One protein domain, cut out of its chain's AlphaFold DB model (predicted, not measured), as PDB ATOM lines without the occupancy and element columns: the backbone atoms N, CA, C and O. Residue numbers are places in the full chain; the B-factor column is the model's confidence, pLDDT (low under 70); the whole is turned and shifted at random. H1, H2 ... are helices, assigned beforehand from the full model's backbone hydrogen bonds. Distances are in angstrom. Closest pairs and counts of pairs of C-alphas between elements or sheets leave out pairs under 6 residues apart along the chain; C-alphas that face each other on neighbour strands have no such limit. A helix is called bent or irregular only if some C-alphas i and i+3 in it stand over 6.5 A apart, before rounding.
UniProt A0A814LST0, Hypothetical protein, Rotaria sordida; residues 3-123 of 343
ATOM      1  N   THR A   3     -36.122 -38.736 -37.045       69.12
ATOM      2  CA  THR A   3     -37.148 -39.422 -36.226       69.12
ATOM      3  C   THR A   3     -36.729 -40.826 -35.792       69.12
ATOM      4  O   THR A   3     -36.739 -41.107 -34.602       69.12
ATOM      5  N   ALA A   4     -36.221 -41.643 -36.721       75.94
ATOM      6  CA  ALA A   4     -35.786 -43.009 -36.418       75.94
ATOM      7  C   ALA A   4     -34.656 -43.083 -35.370       75.94
ATOM      8  O   ALA A   4     -34.597 -44.034 -34.605       75.94
ATOM      9  N   PHE A   5     -33.770 -42.080 -35.308       80.38
ATOM     10  CA  PHE A   5     -32.720 -42.027 -34.284       80.38
ATOM     11  C   PHE A   5     -33.298 -41.756 -32.890       80.38
ATOM     12  O   PHE A   5     -32.893 -42.399 -31.929       80.38
ATOM     13  N   TRP A   6     -34.254 -40.829 -32.782       81.25
ATOM     14  CA  TRP A   6     -34.909 -40.510 -31.510       81.25
ATOM     15  C   TRP A   6     -35.794 -41.654 -31.012       81.25
ATOM     16  O   TRP A   6     -35.843 -41.893 -29.810       81.25
ATOM     17  N   ASP A   7     -36.439 -42.380 -31.928       80.00
ATOM     18  CA  ASP A   7     -37.231 -43.567 -31.595       80.00
ATOM     19  C   ASP A   7     -36.326 -44.689 -31.052       80.00
ATOM     20  O   ASP A   7     -36.600 -45.226 -29.983       80.00
ATOM     21  N   VAL A   8     -35.184 -44.950 -31.704       79.75
ATOM     22  CA  VAL A   8     -34.173 -45.910 -31.221       79.75
ATOM     23  C   VAL A   8     -33.569 -45.476 -29.883       79.75
ATOM     24  O   VAL A   8     -33.424 -46.300 -28.989       79.75
ATOM     25  N   LEU A   9     -33.268 -44.188 -29.695       79.56
ATOM     26  CA  LEU A   9     -32.748 -43.677 -28.422       79.56
ATOM     27  C   LEU A   9     -33.761 -43.863 -27.283       79.56
ATOM     28  O   LEU A   9     -33.382 -44.217 -26.167       79.56
ATOM     29  N   ARG A  10     -35.051 -43.654 -27.565       80.00
ATOM     30  CA  ARG A  10     -36.129 -43.888 -26.601       80.00
ATOM     31  C   ARG A  10     -36.263 -45.377 -26.271       80.00
ATOM     32  O   ARG A  10     -36.407 -45.723 -25.100       80.00
ATOM     33  N   GLU A  11     -36.174 -46.255 -27.269       78.12
ATOM     34  CA  GLU A  11     -36.166 -47.715 -27.079       78.12
ATOM     35  C   GLU A  11     -34.945 -48.185 -26.273       78.12
ATOM     36  O   GLU A  11     -35.079 -49.005 -25.367       78.12
ATOM     37  N   ASP A  12     -33.765 -47.623 -26.524       79.12
ATOM     38  CA  ASP A  12     -32.527 -47.977 -25.825       79.12
ATOM     39  C   ASP A  12     -32.530 -47.562 -24.350       79.12
ATOM     40  O   ASP A  12     -31.993 -48.282 -23.505       79.12
ATOM     41  N   LEU A  13     -33.152 -46.423 -24.031       73.94
ATOM     42  CA  LEU A  13     -33.310 -45.941 -22.656       73.94
ATOM     43  C   LEU A  13     -34.414 -46.681 -21.886       73.94
ATOM     44  O   LEU A  13     -34.356 -46.737 -20.660       73.94
ATOM     45  N   THR A  14     -35.406 -47.240 -22.586       75.75
ATOM     46  CA  THR A  14     -36.528 -47.985 -21.978       75.75
ATOM     47  C   THR A  14     -36.313 -49.502 -21.934       75.75
ATOM     48  O   THR A  14     -37.027 -50.194 -21.208       75.75
ATOM     49  N   SER A  15     -35.327 -50.024 -22.670       74.12
ATOM     50  CA  SER A  15     -34.939 -51.440 -22.665       74.12
ATOM     51  C   SER A  15     -34.328 -51.884 -21.327       74.12
ATOM     52  O   SER A  15     -33.656 -51.105 -20.656       74.12
ATOM     53  N   ASP A  16     -34.502 -53.161 -20.960       61.34
ATOM     54  CA  ASP A  16     -33.857 -53.785 -19.791       61.34
ATOM     55  C   ASP A  16     -32.875 -54.893 -20.240       61.34
ATOM     56  O   ASP A  16     -33.323 -55.945 -20.706       61.34
ATOM     57  N   PRO A  17     -31.541 -54.703 -20.149       60.59
ATOM     58  CA  PRO A  17     -30.834 -53.545 -19.602       60.59
ATOM     59  C   PRO A  17     -30.746 -52.360 -20.591       60.59
ATOM     60  O   PRO A  17     -30.620 -52.581 -21.801       60.59
ATOM     61  N   PRO A  18     -30.731 -51.112 -20.086       70.88
ATOM     62  CA  PRO A  18     -30.662 -49.917 -20.922       70.88
ATOM     63  C   PRO A  18     -29.312 -49.800 -21.632       70.88
ATOM     64  O   PRO A  18     -28.256 -50.094 -21.062       70.88
ATOM     65  N   ARG A  19     -29.343 -49.353 -22.891       73.56
ATOM     66  CA  ARG A  19     -28.155 -49.157 -23.731       73.56
ATOM     67  C   ARG A  19     -27.799 -47.677 -23.796       73.56
ATOM     68  O   ARG A  19     -28.535 -46.869 -24.347       73.56
ATOM     69  N   TYR A  20     -26.632 -47.312 -23.273       77.56
ATOM     70  CA  TYR A  20     -26.216 -45.906 -23.176       77.56
ATOM     71  C   TYR A  20     -25.301 -45.425 -24.316       77.56
ATOM     72  O   TYR A  20     -24.841 -44.286 -24.304       77.56
ATOM     73  N   GLU A  21     -25.023 -46.248 -25.329       77.31
ATOM     74  CA  GLU A  21     -24.094 -45.872 -26.406       77.31
ATOM     75  C   GLU A  21     -24.574 -44.646 -27.198       77.31
ATOM     76  O   GLU A  21     -23.804 -43.709 -27.428       77.31
ATOM     77  N   HIS A  22     -25.858 -44.608 -27.564       81.88
ATOM     78  CA  HIS A  22     -26.416 -43.503 -28.342       81.88
ATOM     79  C   HIS A  22     -26.517 -42.203 -27.539       81.88
ATOM     80  O   HIS A  22     -26.238 -41.137 -28.092       81.88
ATOM     81  N   ILE A  23     -26.836 -42.263 -26.240       81.94
ATOM     82  CA  ILE A  23     -26.900 -41.055 -25.405       81.94
ATOM     83  C   ILE A  23     -25.508 -40.472 -25.140       81.94
ATOM     84  O   ILE A  23     -25.340 -39.257 -25.190       81.94
ATOM     85  N   VAL A  24     -24.488 -41.316 -24.939       85.06
ATOM     86  CA  VAL A  24     -23.096 -40.861 -24.781       85.06
ATOM     87  C   VAL A  24     -22.619 -40.163 -26.052       85.06
ATOM     88  O   VAL A  24     -22.013 -39.093 -25.979       85.06
ATOM     89  N   LYS A  25     -22.936 -40.727 -27.224       86.00
ATOM     90  CA  LYS A  25     -22.621 -40.092 -28.506       86.00
ATOM     91  C   LYS A  25     -23.319 -38.738 -28.649       86.00
ATOM     92  O   LYS A  25     -22.674 -37.766 -29.028       86.00
ATOM     93  N   LEU A  26     -24.598 -38.663 -28.288       86.38
ATOM     94  CA  LEU A  26     -25.381 -37.432 -28.353       86.38
ATOM     95  C   LEU A  26     -24.855 -36.343 -27.409       86.38
ATOM     96  O   LEU A  26     -24.768 -35.184 -27.800       86.38
ATOM     97  N   ILE A  27     -24.443 -36.713 -26.194       87.31
ATOM     98  CA  ILE A  27     -23.771 -35.801 -25.257       87.31
ATOM     99  C   ILE A  27     -22.462 -35.283 -25.868       87.31
ATOM    100  O   ILE A  27     -22.155 -34.100 -25.738       87.31
ATOM    101  N   GLY A  28     -21.708 -36.136 -26.568       87.25
ATOM    102  CA  GLY A  28     -20.508 -35.728 -27.303       87.25
ATOM    103  C   GLY A  28     -20.791 -34.741 -28.430       87.25
ATOM    104  O   GLY A  28     -20.112 -33.722 -28.529       87.25
ATOM    105  N   GLU A  29     -21.820 -34.993 -29.236       88.75
ATOM    106  CA  GLU A  29     -22.244 -34.073 -30.297       88.75
ATOM    107  C   GLU A  29     -22.705 -32.724 -29.717       88.75
ATOM    108  O   GLU A  29     -22.232 -31.673 -30.145       88.75
ATOM    109  N   ALA A  30     -23.542 -32.738 -28.674       88.94
ATOM    110  CA  ALA A  30     -24.001 -31.527 -27.991       88.94
ATOM    111  C   ALA A  30     -22.847 -30.735 -27.349       88.94
ATOM    112  O   ALA A  30     -22.845 -29.502 -27.371       88.94
ATOM    113  N   LYS A  31     -21.836 -31.424 -26.806       89.81
ATOM    114  CA  LYS A  31     -20.624 -30.809 -26.250       89.81
ATOM    115  C   LYS A  31     -19.816 -30.079 -27.320       89.81
ATOM    116  O   LYS A  31     -19.422 -28.932 -27.106       89.81
ATOM    117  N   GLU A  32     -19.561 -30.717 -28.458       90.12
ATOM    118  CA  GLU A  32     -18.817 -30.089 -29.556       90.12
ATOM    119  C   GLU A  32     -19.593 -28.907 -30.151       90.12
ATOM    120  O   GLU A  32     -19.022 -27.843 -30.418       90.12
ATOM    121  N   ASP A  33     -20.916 -29.031 -30.243       89.62
ATOM    122  CA  ASP A  33     -21.801 -27.948 -30.649       89.62
ATOM    123  C   ASP A  33     -21.714 -26.755 -29.698       89.62
ATOM    124  O   ASP A  33     -21.528 -25.626 -30.154       89.62
ATOM    125  N   LEU A  34     -21.746 -26.993 -28.387       89.12
ATOM    126  CA  LEU A  34     -21.581 -25.959 -27.369       89.12
ATOM    127  C   LEU A  34     -20.195 -25.295 -27.438       89.12
ATOM    128  O   LEU A  34     -20.091 -24.070 -27.388       89.12
ATOM    129  N   LYS A  35     -19.123 -26.077 -27.629       87.69
ATOM    130  CA  LYS A  35     -17.752 -25.556 -27.791       87.69
ATOM    131  C   LYS A  35     -17.598 -24.688 -29.033       87.69
ATOM    132  O   LYS A  35     -16.835 -23.720 -29.005       87.69
ATOM    133  N   SER A  36     -18.319 -25.007 -30.109       87.31
ATOM    134  CA  SER A  36     -18.300 -24.217 -31.344       87.31
ATOM    135  C   SER A  36     -18.882 -22.807 -31.170       87.31
ATOM    136  O   SER A  36     -18.523 -21.903 -31.923       87.31
ATOM    137  N   LEU A  37     -19.721 -22.595 -30.148       86.69
ATOM    138  CA  LEU A  37     -20.275 -21.282 -29.807       86.69
ATOM    139  C   LEU A  37     -19.260 -20.381 -29.095       86.69
ATOM    140  O   LEU A  37     -19.423 -19.166 -29.066       86.69
ATOM    141  N   VAL A  38     -18.206 -20.950 -28.515       85.69
ATOM    142  CA  VAL A  38     -17.221 -20.197 -27.736       85.69
ATOM    143  C   VAL A  38     -16.143 -19.616 -28.653       85.69
ATOM    144  O   VAL A  38     -15.546 -20.317 -29.482       85.69
ATOM    145  N   LEU A  39     -15.834 -18.327 -28.470       81.62
ATOM    146  CA  LEU A  39     -14.849 -17.621 -29.290       81.62
ATOM    147  C   LEU A  39     -13.453 -18.267 -29.171       81.62
ATOM    148  O   LEU A  39     -13.091 -18.767 -28.102       81.62
ATOM    149  N   PRO A  40     -12.613 -18.223 -30.226       76.81
ATOM    150  CA  PRO A  40     -11.281 -18.841 -30.215       76.81
ATOM    151  C   PRO A  40     -10.379 -18.384 -29.059       76.81
ATOM    152  O   PRO A  40      -9.600 -19.173 -28.538       76.81
ATOM    153  N   HIS A  41     -10.523 -17.131 -28.628       79.19
ATOM    154  CA  HIS A  41      -9.715 -16.524 -27.568       79.19
ATOM    155  C   HIS A  41     -10.150 -16.934 -26.146       79.19
ATOM    156  O   HIS A  41      -9.409 -16.726 -25.190       79.19
ATOM    157  N   GLN A  42     -11.338 -17.525 -25.979       82.94
ATOM    158  CA  GLN A  42     -11.896 -17.921 -24.679       82.94
ATOM    159  C   GLN A  42     -11.469 -19.349 -24.298       82.94
ATOM    160  O   GLN A  42     -12.296 -20.234 -24.082       82.94
ATOM    161  N   ILE A  43     -10.156 -19.573 -24.215       82.81
ATOM    162  CA  ILE A  43      -9.556 -20.898 -23.982       82.81
ATOM    163  C   ILE A  43     -10.022 -21.497 -22.645       82.81
ATOM    164  O   ILE A  43     -10.388 -22.666 -22.588       82.81
ATOM    165  N   ASN A  44     -10.106 -20.682 -21.588       84.12
ATOM    166  CA  ASN A  44     -10.531 -21.144 -20.261       84.12
ATOM    167  C   ASN A  44     -11.957 -21.709 -20.263       84.12
ATOM    168  O   ASN A  44     -12.206 -22.733 -19.639       84.12
ATOM    169  N   LEU A  45     -12.881 -21.067 -20.982       81.62
ATOM    170  CA  LEU A  45     -14.271 -21.516 -21.056       81.62
ATOM    171  C   LEU A  45     -14.394 -22.816 -21.865       81.62
ATOM    172  O   LEU A  45     -15.154 -23.701 -21.488       81.62
ATOM    173  N   LYS A  46     -13.603 -22.969 -22.939       84.19
ATOM    174  CA  LYS A  46     -13.531 -24.231 -23.694       84.19
ATOM    175  C   LYS A  46     -13.001 -25.372 -22.830       84.19
ATOM    176  O   LYS A  46     -13.615 -26.433 -22.808       84.19
ATOM    177  N   ASN A  47     -11.930 -25.124 -22.076       84.69
ATOM    178  CA  ASN A  47     -11.358 -26.111 -21.162       84.69
ATOM    179  C   ASN A  47     -12.349 -26.498 -20.054       84.69
ATOM    180  O   ASN A  47     -12.499 -27.676 -19.767       84.69
ATOM    181  N   GLN A  48     -13.089 -25.536 -19.491       83.88
ATOM    182  CA  GLN A  48     -14.132 -25.820 -18.495       83.88
ATOM    183  C   GLN A  48     -15.239 -26.726 -19.047       83.88
ATOM    184  O   GLN A  48     -15.659 -27.664 -18.369       83.88
ATOM    185  N   ILE A  49     -15.698 -26.482 -20.281       84.00
ATOM    186  CA  ILE A  49     -16.675 -27.356 -20.946       84.00
ATOM    187  C   ILE A  49     -16.071 -28.751 -21.164       84.00
ATOM    188  O   ILE A  49     -16.731 -29.757 -20.901       84.00
ATOM    189  N   ASP A  50     -14.804 -28.823 -21.586       84.25
ATOM    190  CA  ASP A  50     -14.101 -30.089 -21.793       84.25
ATOM    191  C   ASP A  50     -13.950 -30.919 -20.516       84.25
ATOM    192  O   ASP A  50     -14.205 -32.122 -20.553       84.25
ATOM    193  N   GLU A  51     -13.606 -30.277 -19.402       83.00
ATOM    194  CA  GLU A  51     -13.457 -30.910 -18.089       83.00
ATOM    195  C   GLU A  51     -14.802 -31.343 -17.493       83.00
ATOM    196  O   GLU A  51     -14.903 -32.411 -16.892       83.00
ATOM    197  N   SER A  52     -15.853 -30.537 -17.663       80.56
ATOM    198  CA  SER A  52     -17.179 -30.852 -17.113       80.56
ATOM    199  C   SER A  52     -17.883 -32.018 -17.814       80.56
ATOM    200  O   SER A  52     -18.655 -32.737 -17.179       80.56
ATOM    201  N   ILE A  53     -17.610 -32.221 -19.107       82.69
ATOM    202  CA  ILE A  53     -18.166 -33.309 -19.915       82.69
ATOM    203  C   ILE A  53     -16.999 -34.095 -20.518       82.69
ATOM    204  O   ILE A  53     -16.704 -34.013 -21.713       82.69
ATOM    205  N   ASP A  54     -16.319 -34.875 -19.685       85.56
ATOM    206  CA  ASP A  54     -15.358 -35.873 -20.152       85.56
ATOM    207  C   ASP A  54     -16.098 -37.139 -20.613       85.56
ATOM    208  O   ASP A  54     -16.673 -37.858 -19.795       85.56
ATOM    209  N   LEU A  55     -16.080 -37.423 -21.920       81.38
ATOM    210  CA  LEU A  55     -16.820 -38.539 -22.523       81.38
ATOM    211  C   LEU A  55     -16.418 -39.900 -21.950       81.38
ATOM    212  O   LEU A  55     -17.283 -40.766 -21.804       81.38
ATOM    213  N   ASP A  56     -15.151 -40.077 -21.570       81.44
ATOM    214  CA  ASP A  56     -14.691 -41.324 -20.962       81.44
ATOM    215  C   ASP A  56     -15.297 -41.507 -19.567       81.44
ATOM    216  O   ASP A  56     -15.750 -42.595 -19.204       81.44
ATOM    217  N   THR A  57     -15.361 -40.429 -18.786       81.25
ATOM    218  CA  THR A  57     -16.005 -40.430 -17.468       81.25
ATOM    219  C   THR A  57     -17.522 -40.580 -17.581       81.25
ATOM    220  O   THR A  57     -18.117 -41.338 -16.812       81.25
ATOM    221  N   VAL A  58     -18.152 -39.922 -18.557       82.44
ATOM    222  CA  VAL A  58     -19.587 -40.053 -18.845       82.44
ATOM    223  C   VAL A  58     -19.922 -41.509 -19.165       82.44
ATOM    224  O   VAL A  58     -20.808 -42.082 -18.531       82.44
ATOM    225  N   LYS A  59     -19.165 -42.143 -20.070       80.88
ATOM    226  CA  LYS A  59     -19.350 -43.549 -20.441       80.88
ATOM    227  C   LYS A  59     -19.236 -44.480 -19.231       80.88
ATOM    228  O   LYS A  59     -20.147 -45.269 -18.995       80.88
ATOM    229  N   ARG A  60     -18.183 -44.331 -18.415       81.44
ATOM    230  CA  ARG A  60     -17.990 -45.145 -17.197       81.44
ATOM    231  C   ARG A  60     -19.143 -44.996 -16.200       81.44
ATOM    232  O   ARG A  60     -19.582 -45.989 -15.629       81.44
ATOM    233  N   ARG A  61     -19.653 -43.776 -15.990       80.81
ATOM    234  CA  ARG A  61     -20.773 -43.531 -15.060       80.81
ATOM    235  C   ARG A  61     -22.090 -44.127 -15.559       80.81
ATOM    236  O   ARG A  61     -22.877 -44.616 -14.750       80.81
ATOM    237  N   PHE A  62     -22.324 -44.116 -16.871       79.31
ATOM    238  CA  PHE A  62     -23.479 -44.785 -17.474       79.31
ATOM    239  C   PHE A  62     -23.375 -46.313 -17.374       79.31
ATOM    240  O   PHE A  62     -24.343 -46.963 -16.990       79.31
ATOM    241  N   GLU A  63     -22.197 -46.895 -17.623       78.06
ATOM    242  CA  GLU A  63     -21.952 -48.338 -17.450       78.06
ATOM    243  C   GLU A  63     -22.133 -48.795 -15.991       78.06
ATOM    244  O   GLU A  63     -22.679 -49.870 -15.740       78.06
ATOM    245  N   ALA A  64     -21.743 -47.956 -15.025       78.44
ATOM    246  CA  ALA A  64     -21.935 -48.198 -13.595       78.44
ATOM    247  C   ALA A  64     -23.383 -47.973 -13.100       78.44
ATOM    248  O   ALA A  64     -23.662 -48.229 -11.930       78.44
ATOM    249  N   LYS A  65     -24.309 -47.516 -13.962       73.12
ATOM    250  CA  LYS A  65     -25.682 -47.084 -13.608       73.12
ATOM    251  C   LYS A  65     -25.740 -45.958 -12.558       73.12
ATOM    252  O   LYS A  65     -26.724 -45.826 -11.839       73.12
ATOM    253  N   GLU A  66     -24.695 -45.137 -12.484       75.44
ATOM    254  CA  GLU A  66     -24.597 -43.992 -11.564       75.44
ATOM    255  C   GLU A  66     -24.938 -42.655 -12.246       75.44
ATOM    256  O   GLU A  66     -25.096 -41.635 -11.576       75.44
ATOM    257  N   ALA A  67     -25.031 -42.636 -13.580       75.69
ATOM    258  CA  ALA A  67     -25.352 -41.447 -14.363       75.69
ATOM    259  C   ALA A  67     -26.848 -41.327 -14.670       75.69
ATOM    260  O   ALA A  67     -27.475 -42.266 -15.156       75.69
ATOM    261  N   ASP A  68     -27.371 -40.118 -14.482       80.25
ATOM    262  CA  ASP A  68     -28.729 -39.737 -14.850       80.25
ATOM    263  C   ASP A  68     -28.710 -38.804 -16.085       80.25
ATOM    264  O   ASP A  68     -28.097 -37.729 -16.023       80.25
ATOM    265  N   PRO A  69     -29.373 -39.169 -17.204       80.25
ATOM    266  CA  PRO A  69     -29.549 -38.309 -18.375       80.25
ATOM    267  C   PRO A  69     -30.025 -36.883 -18.059       80.25
ATOM    268  O   PRO A  69     -29.562 -35.935 -18.700       80.25
ATOM    269  N   HIS A  70     -30.896 -36.711 -17.059       84.25
ATOM    270  CA  HIS A  70     -31.463 -35.405 -16.707       84.25
ATOM    271  C   HIS A  70     -30.417 -34.428 -16.140       84.25
ATOM    272  O   HIS A  70     -30.553 -33.208 -16.262       84.25
ATOM    273  N   GLN A  71     -29.335 -34.934 -15.540       86.00
ATOM    274  CA  GLN A  71     -28.250 -34.078 -15.048       86.00
ATOM    275  C   GLN A  71     -27.497 -33.417 -16.204       86.00
ATOM    276  O   GLN A  71     -27.142 -32.238 -16.124       86.00
ATOM    277  N   TYR A  72     -27.297 -34.154 -17.300       85.75
ATOM    278  CA  TYR A  72     -26.623 -33.639 -18.488       85.75
ATOM    279  C   TYR A  72     -27.503 -32.649 -19.246       85.75
ATOM    280  O   TYR A  72     -27.011 -31.588 -19.624       85.75
ATOM    281  N   THR A  73     -28.801 -32.931 -19.416       86.44
ATOM    282  CA  THR A  73     -29.721 -31.968 -20.049       86.44
ATOM    283  C   THR A  73     -29.763 -30.658 -19.269       86.44
ATOM    284  O   THR A  73     -29.635 -29.590 -19.865       86.44
ATOM    285  N   LYS A  74     -29.832 -30.719 -17.932       88.94
ATOM    286  CA  LYS A  74     -29.780 -29.530 -17.075       88.94
ATOM    287  C   LYS A  74     -28.474 -28.752 -17.236       88.94
ATOM    288  O   LYS A  74     -28.520 -27.535 -17.404       88.94
ATOM    289  N   TYR A  75     -27.328 -29.437 -17.239       89.00
ATOM    290  CA  TYR A  75     -26.031 -28.798 -17.470       89.00
ATOM    291  C   TYR A  75     -25.983 -28.078 -18.827       89.00
ATOM    292  O   TYR A  75     -25.557 -26.922 -18.897       89.00
ATOM    293  N   PHE A  76     -26.455 -28.726 -19.899       89.50
ATOM    294  CA  PHE A  76     -26.520 -28.104 -21.222       89.50
ATOM    295  C   PHE A  76     -27.433 -26.880 -21.219       89.50
ATOM    296  O   PHE A  76     -27.012 -25.825 -21.680       89.50
ATOM    297  N   ILE A  77     -28.634 -26.975 -20.642       90.81
ATOM    298  CA  ILE A  77     -29.589 -25.860 -20.563       90.81
ATOM    299  C   ILE A  77     -29.001 -24.676 -19.788       90.81
ATOM    300  O   ILE A  77     -29.117 -23.540 -20.244       90.81
ATOM    301  N   ASP A  78     -28.368 -24.916 -18.640       90.31
ATOM    302  CA  ASP A  78     -27.769 -23.855 -17.825       90.31
ATOM    303  C   ASP A  78     -26.565 -23.215 -18.534       90.31
ATOM    304  O   ASP A  78     -26.413 -21.992 -18.529       90.31
ATOM    305  N   THR A  79     -25.741 -24.013 -19.216       87.69
ATOM    306  CA  THR A  79     -24.609 -23.480 -19.984       87.69
ATOM    307  C   THR A  79     -25.083 -22.703 -21.212       87.69
ATOM    308  O   THR A  79     -24.569 -21.621 -21.493       87.69
ATOM    309  N   MET A  80     -26.111 -23.191 -21.909       90.56
ATOM    310  CA  MET A  80     -26.748 -22.478 -23.016       90.56
ATOM    311  C   MET A  80     -27.379 -21.167 -22.548       90.56
ATOM    312  O   MET A  80     -27.192 -20.159 -23.219       90.56
ATOM    313  N   ALA A  81     -28.045 -21.146 -21.388       90.75
ATOM    314  CA  ALA A  81     -28.627 -19.934 -20.807       90.75
ATOM    315  C   ALA A  81     -27.580 -18.832 -20.569       90.75
ATOM    316  O   ALA A  81     -27.866 -17.653 -20.745       90.75
ATOM    317  N   ASN A  82     -26.357 -19.215 -20.197       87.62
ATOM    318  CA  ASN A  82     -25.263 -18.268 -19.973       87.62
ATOM    319  C   ASN A  82     -24.626 -17.750 -21.273       87.62
ATOM    320  O   ASN A  82     -23.985 -16.699 -21.260       87.62
ATOM    321  N   LEU A  83     -24.753 -18.490 -22.379       85.69
ATOM    322  CA  LEU A  83     -24.111 -18.173 -23.661       85.69
ATOM    323  C   LEU A  83     -25.076 -17.609 -24.706       85.69
ATOM    324  O   LEU A  83     -24.627 -17.052 -25.710       85.69
ATOM    325  N   CYS A  84     -26.384 -17.787 -24.529       85.44
ATOM    326  CA  CYS A  84     -27.366 -17.387 -25.521       85.44
ATOM    327  C   CYS A  84     -27.612 -15.874 -25.533       85.44
ATOM    328  O   CYS A  84     -27.414 -15.157 -24.554       85.44
ATOM    329  N   ALA A  85     -28.067 -15.380 -26.682       85.31
ATOM    330  CA  ALA A  85     -28.593 -14.028 -26.790       85.31
ATOM    331  C   ALA A  85     -30.004 -13.953 -26.185       85.31
ATOM    332  O   ALA A  85     -30.750 -14.928 -26.241       85.31
ATOM    333  N   GLN A  86     -30.408 -12.761 -25.732       86.31
ATOM    334  CA  GLN A  86     -31.719 -12.503 -25.106       86.31
ATOM    335  C   GLN A  86     -32.916 -12.998 -25.939       86.31
ATOM    336  O   GLN A  86     -33.936 -13.423 -25.407       86.31
ATOM    337  N   CYS A  87     -32.805 -12.989 -27.272       87.00
ATOM    338  CA  CYS A  87     -33.852 -13.494 -28.164       87.00
ATOM    339  C   CYS A  87     -34.091 -15.012 -28.059       87.00
ATOM    340  O   CYS A  87     -35.063 -15.518 -28.620       87.00
ATOM    341  N   ARG A  88     -33.210 -15.754 -27.380       90.19
ATOM    342  CA  ARG A  88     -33.311 -17.204 -27.186       90.19
ATOM    343  C   ARG A  88     -33.734 -17.597 -25.775       90.19
ATOM    344  O   ARG A  88     -34.022 -18.776 -25.581       90.19
ATOM    345  N   ASP A  89     -33.874 -16.648 -24.853       89.75
ATOM    346  CA  ASP A  89     -34.257 -16.917 -23.461       89.75
ATOM    347  C   ASP A  89     -35.600 -17.660 -23.368       89.75
ATOM    348  O   ASP A  89     -35.746 -18.589 -22.576       89.75
ATOM    349  N   GLU A  90     -36.563 -17.338 -24.240       90.75
ATOM    350  CA  GLU A  90     -37.849 -18.046 -24.307       90.75
ATOM    351  C   GLU A  90     -37.685 -19.518 -24.725       90.75
ATOM    352  O   GLU A  90     -38.366 -20.400 -24.203       90.75
ATOM    353  N   ASN A  91     -36.754 -19.811 -25.639       89.75
ATOM    354  CA  ASN A  91     -36.477 -21.186 -26.061       89.75
ATOM    355  C   ASN A  91     -35.809 -21.970 -24.928       89.75
ATOM    356  O   ASN A  91     -36.202 -23.099 -24.656       89.75
ATOM    357  N   ILE A  92     -34.865 -21.353 -24.211       91.25
ATOM    358  CA  ILE A  92     -34.237 -21.947 -23.024       91.25
ATOM    359  C   ILE A  92     -35.270 -22.199 -21.917       91.25
ATOM    360  O   ILE A  92     -35.240 -23.247 -21.271       91.25
ATOM    361  N   ALA A  93     -36.221 -21.283 -21.717       90.00
ATOM    362  CA  ALA A  93     -37.310 -21.471 -20.764       90.00
ATOM    363  C   ALA A  93     -38.197 -22.670 -21.137       90.00
ATOM    364  O   ALA A  93     -38.533 -23.466 -20.262       90.00
ATOM    365  N   LYS A  94     -38.508 -22.857 -22.428       91.25
ATOM    366  CA  LYS A  94     -39.237 -24.041 -22.922       91.25
ATOM    367  C   LYS A  94     -38.465 -25.335 -22.656       91.25
ATOM    368  O   LYS A  94     -39.072 -26.299 -22.198       91.25
ATOM    369  N   LEU A  95     -37.140 -25.349 -22.836       89.94
ATOM    370  CA  LEU A  95     -36.314 -26.533 -22.543       89.94
ATOM    371  C   LEU A  95     -36.411 -26.982 -21.078       89.94
ATOM    372  O   LEU A  95     -36.411 -28.178 -20.812       89.94
ATOM    373  N   ARG A  96     -36.557 -26.043 -20.132       89.31
ATOM    374  CA  ARG A  96     -36.711 -26.349 -18.694       89.31
ATOM    375  C   ARG A  96     -38.040 -27.027 -18.344       89.31
ATOM    376  O   ARG A  96     -38.158 -27.563 -17.250       89.31
ATOM    377  N   THR A  97     -39.036 -26.966 -19.229       88.69
ATOM    378  CA  THR A  97     -40.370 -27.553 -18.996       88.69
ATOM    379  C   THR A  97     -40.495 -28.999 -19.470       88.69
ATOM    380  O   THR A  97     -41.478 -29.657 -19.144       88.69
ATOM    381  N   ILE A  98     -39.519 -29.492 -20.239       87.44
ATOM    382  CA  ILE A  98     -39.549 -30.829 -20.832       87.44
ATOM    383  C   ILE A  98     -38.942 -31.822 -19.846       87.44
ATOM    384  O   ILE A  98     -37.771 -31.697 -19.490       87.44
ATOM    385  N   ASP A  99     -39.739 -32.812 -19.443       82.94
ATOM    386  CA  ASP A  99     -39.299 -33.863 -18.525       82.94
ATOM    387  C   ASP A  99     -38.646 -35.039 -19.272       82.94
ATOM    388  O   ASP A  99     -37.593 -35.496 -18.853       82.94
ATOM    389  N   ASP A 100     -39.169 -35.483 -20.428       85.81
ATOM    390  CA  ASP A 100     -38.564 -36.596 -21.190       85.81
ATOM    391  C   ASP A 100     -37.129 -36.246 -21.647       85.81
ATOM    392  O   ASP A 100     -36.955 -35.323 -22.455       85.81
ATOM    393  N   PRO A 101     -36.086 -36.976 -21.196       81.06
ATOM    394  CA  PRO A 101     -34.700 -36.674 -21.549       81.06
ATOM    395  C   PRO A 101     -34.453 -36.779 -23.057       81.06
ATOM    396  O   PRO A 101     -33.662 -36.006 -23.600       81.06
ATOM    397  N   THR A 102     -35.158 -37.675 -23.755       83.88
ATOM    398  CA  THR A 102     -35.020 -37.860 -25.209       83.88
ATOM    399  C   THR A 102     -35.494 -36.616 -25.962       83.88
ATOM    400  O   THR A 102     -34.766 -36.060 -26.788       83.88
ATOM    401  N   GLU A 103     -36.699 -36.135 -25.649       85.69
ATOM    402  CA  GLU A 103     -37.241 -34.905 -26.233       85.69
ATOM    403  C   GLU A 103     -36.469 -33.662 -25.795       85.69
ATOM    404  O   GLU A 103     -36.289 -32.738 -26.593       85.69
ATOM    405  N   CYS A 104     -35.965 -33.639 -24.563       88.56
ATOM    406  CA  CYS A 104     -35.148 -32.543 -24.070       88.56
ATOM    407  C   CYS A 104     -33.856 -32.413 -24.891       88.56
ATOM    408  O   CYS A 104     -33.584 -31.341 -25.432       88.56
ATOM    409  N   PHE A 105     -33.110 -33.508 -25.092       87.00
ATOM    410  CA  PHE A 105     -31.905 -33.497 -25.927       87.00
ATOM    411  C   PHE A 105     -32.186 -33.128 -27.383       87.00
ATOM    412  O   PHE A 105     -31.404 -32.397 -27.992       87.00
ATOM    413  N   ARG A 106     -33.312 -33.582 -27.942       88.94
ATOM    414  CA  ARG A 106     -33.723 -33.185 -29.290       88.94
ATOM    415  C   ARG A 106     -33.883 -31.675 -29.409       88.94
ATOM    416  O   ARG A 106     -33.286 -31.065 -30.295       88.94
ATOM    417  N   ASN A 107     -34.645 -31.072 -28.503       90.38
ATOM    418  CA  ASN A 107     -34.854 -29.630 -28.514       90.38
ATOM    419  C   ASN A 107     -33.560 -28.863 -28.175       90.38
ATOM    420  O   ASN A 107     -33.328 -27.796 -28.738       90.38
ATOM    421  N   ILE A 108     -32.681 -29.405 -27.322       91.25
ATOM    422  CA  ILE A 108     -31.343 -28.843 -27.064       91.25
ATOM    423  C   ILE A 108     -30.542 -28.752 -28.365       91.25
ATOM    424  O   ILE A 108     -30.027 -27.681 -28.675       91.25
ATOM    425  N   MET A 109     -30.473 -29.829 -29.156       89.81
ATOM    426  CA  MET A 109     -29.752 -29.827 -30.437       89.81
ATOM    427  C   MET A 109     -30.350 -28.820 -31.429       89.81
ATOM    428  O   MET A 109     -29.614 -28.095 -32.104       89.81
ATOM    429  N   GLU A 110     -31.680 -28.717 -31.486       91.19
ATOM    430  CA  GLU A 110     -32.362 -27.717 -32.314       91.19
ATOM    431  C   GLU A 110     -31.993 -26.286 -31.875       91.19
ATOM    432  O   GLU A 110     -31.589 -25.471 -32.707       91.19
ATOM    433  N   VAL A 111     -32.027 -25.979 -30.575       92.25
ATOM    434  CA  VAL A 111     -31.659 -24.650 -30.059       92.25
ATOM    435  C   VAL A 111     -30.162 -24.362 -30.231       92.25
ATOM    436  O   VAL A 111     -29.813 -23.250 -30.625       92.25
ATOM    437  N   LEU A 112     -29.275 -25.340 -30.031       92.00
ATOM    438  CA  LEU A 112     -27.837 -25.201 -30.299       92.00
ATOM    439  C   LEU A 112     -27.571 -24.854 -31.769       92.00
ATOM    440  O   LEU A 112     -26.755 -23.976 -32.056       92.00
ATOM    441  N   SER A 113     -28.297 -25.471 -32.707       91.25
ATOM    442  CA  SER A 113     -28.180 -25.144 -34.134       91.25
ATOM    443  C   SER A 113     -28.558 -23.686 -34.431       91.25
ATOM    444  O   SER A 113     -27.877 -23.006 -35.201       91.25
ATOM    445  N   LEU A 114     -29.585 -23.163 -33.754       92.19
ATOM    446  CA  LEU A 114     -29.990 -21.763 -33.859       92.19
ATOM    447  C   LEU A 114     -28.945 -20.831 -33.233       92.19
ATOM    448  O   LEU A 114     -28.587 -19.820 -33.838       92.19
ATOM    449  N   MET A 115     -28.394 -21.195 -32.073       92.19
ATOM    450  CA  MET A 115     -27.324 -20.435 -31.416       92.19
ATOM    451  C   MET A 115     -26.056 -20.363 -32.278       92.19
ATOM    452  O   MET A 115     -25.391 -19.328 -32.296       92.19
ATOM    453  N   LYS A 116     -25.735 -21.410 -33.053       91.12
ATOM    454  CA  LYS A 116     -24.619 -21.383 -34.018       91.12
ATOM    455  C   LYS A 116     -24.826 -20.327 -35.101       91.12
ATOM    456  O   LYS A 116     -23.891 -19.602 -35.437       91.12
ATOM    457  N   ILE A 117     -26.047 -20.216 -35.624       91.06
ATOM    458  CA  ILE A 117     -26.404 -19.185 -36.608       91.06
ATOM    459  C   ILE A 117     -26.276 -17.794 -35.978       91.06
ATOM    460  O   ILE A 117     -25.721 -16.883 -36.595       91.06
ATOM    461  N   ASP A 118     -26.740 -17.630 -34.739       91.12
ATOM    462  CA  ASP A 118     -26.635 -16.365 -34.010       91.12
ATOM    463  C   ASP A 118     -25.162 -15.961 -33.806       91.12
ATOM    464  O   ASP A 118     -24.790 -14.818 -34.080       91.12
ATOM    465  N   MET A 119     -24.300 -16.910 -33.423       89.44
ATOM    466  CA  MET A 119     -22.859 -16.697 -33.256       89.44
ATOM    467  C   MET A 119     -22.163 -16.356 -34.583       89.44
ATOM    468  O   MET A 119     -21.336 -15.444 -34.639       89.44
ATOM    469  N   ALA A 120     -22.517 -17.034 -35.679       89.50
ATOM    470  CA  ALA A 120     -22.004 -16.708 -37.009       89.50
ATOM    471  C   ALA A 120     -22.389 -15.277 -37.420       89.50
ATOM    472  O   ALA A 120     -21.537 -14.497 -37.848       89.50
ATOM    473  N   ASN A 121     -23.651 -14.896 -37.213       91.19
ATOM    474  CA  ASN A 121     -24.134 -13.544 -37.486       91.19
ATOM    475  C   ASN A 121     -23.449 -12.487 -36.609       91.19
ATOM    476  O   ASN A 121     -23.116 -11.407 -37.102       91.19
ATOM    477  N   PHE A 122     -23.220 -12.788 -35.328       89.06
ATOM    478  CA  PHE A 122     -22.476 -11.925 -34.413       89.06
ATOM    479  C   PHE A 122     -21.042 -11.696 -34.907       89.06
ATOM    480  O   PHE A 122     -20.631 -10.549 -35.079       89.06
ATOM    481  N   ASN A 123     -20.325 -12.771 -35.244       89.00
ATOM    482  CA  ASN A 123     -18.970 -12.698 -35.783       89.00
ATOM    483  C   ASN A 123     -18.922 -11.891 -37.089       89.00
ATOM    484  O   ASN A 123     -18.089 -10.997 -37.223       89.00
TER     485      ASN A 123
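This is residues 3 to 123 of the 343 residues of the protein "Hypothetical protein" of Rotaria sordida (UniProt A0A814LST0). Four helices, H2, H5, H6 and H7, stand side by side in a bundle, H6 running opposite to the other three. The short helices H3 and H4 follow one another back along H2, outside the bundle, and H1 slants near the beginnings of H2 and H7. The printed part has 121 residues with seven named helices, H1 to H7 in chain order, and no named strand: all helix. It is compact yet elongated, with a radius of gyration of the C-alphas of 14.6 A and spans of 46 by 27 by 22 A.

H1, residues 3 to 14, only just touches the hub H2, residues 21 to 36, with 3 pairs of C-alphas within 8 A, Leu 9 and His 22 closest at 6.3 A. H2 and H3, residues 43 to 52, form a helical hairpin; their closest C-alphas, Lys 35 and Lys 46, are 6.0 A apart. H4, residues 55 to 63, is apart from H3 and touches H2 with a shallow tilt of 28 degrees, C-alphas 24 and 59 closest at 6.3 A. H5, residues 69 to 83, and H2 run the same way at 8 degrees, C-alphas 34 and 80 closest at 7.6 A. H6, residues 86 to 95, forms hairpins with H5 and with H7, residues 101 to 123, but is apart from H2. H7 touches H2, C-alphas 109 and 30 closest at 6.5 A. Every O i to N i+4 pair is within hydrogen-bond range in H1, H2, H3, H4, H5 and H7, and 4 of 6 in H6.

H1 begins at C-alpha 3 (-37.148, -39.422, -36.226). H2 is 23.0 A long and H5 21.5 A. H6 is irregular: C-alphas 87 and 90 are 7.2 A apart. H7, 32.0 A long, ends at C-alpha 123 (-18.970, -12.698, -35.783).

The C-alphas farthest apart, Asp 16 and Asn 123, are 46.5 A apart. The printed part has no cut and no long link. Residues 3, 16 and 17 have pLDDT under 70.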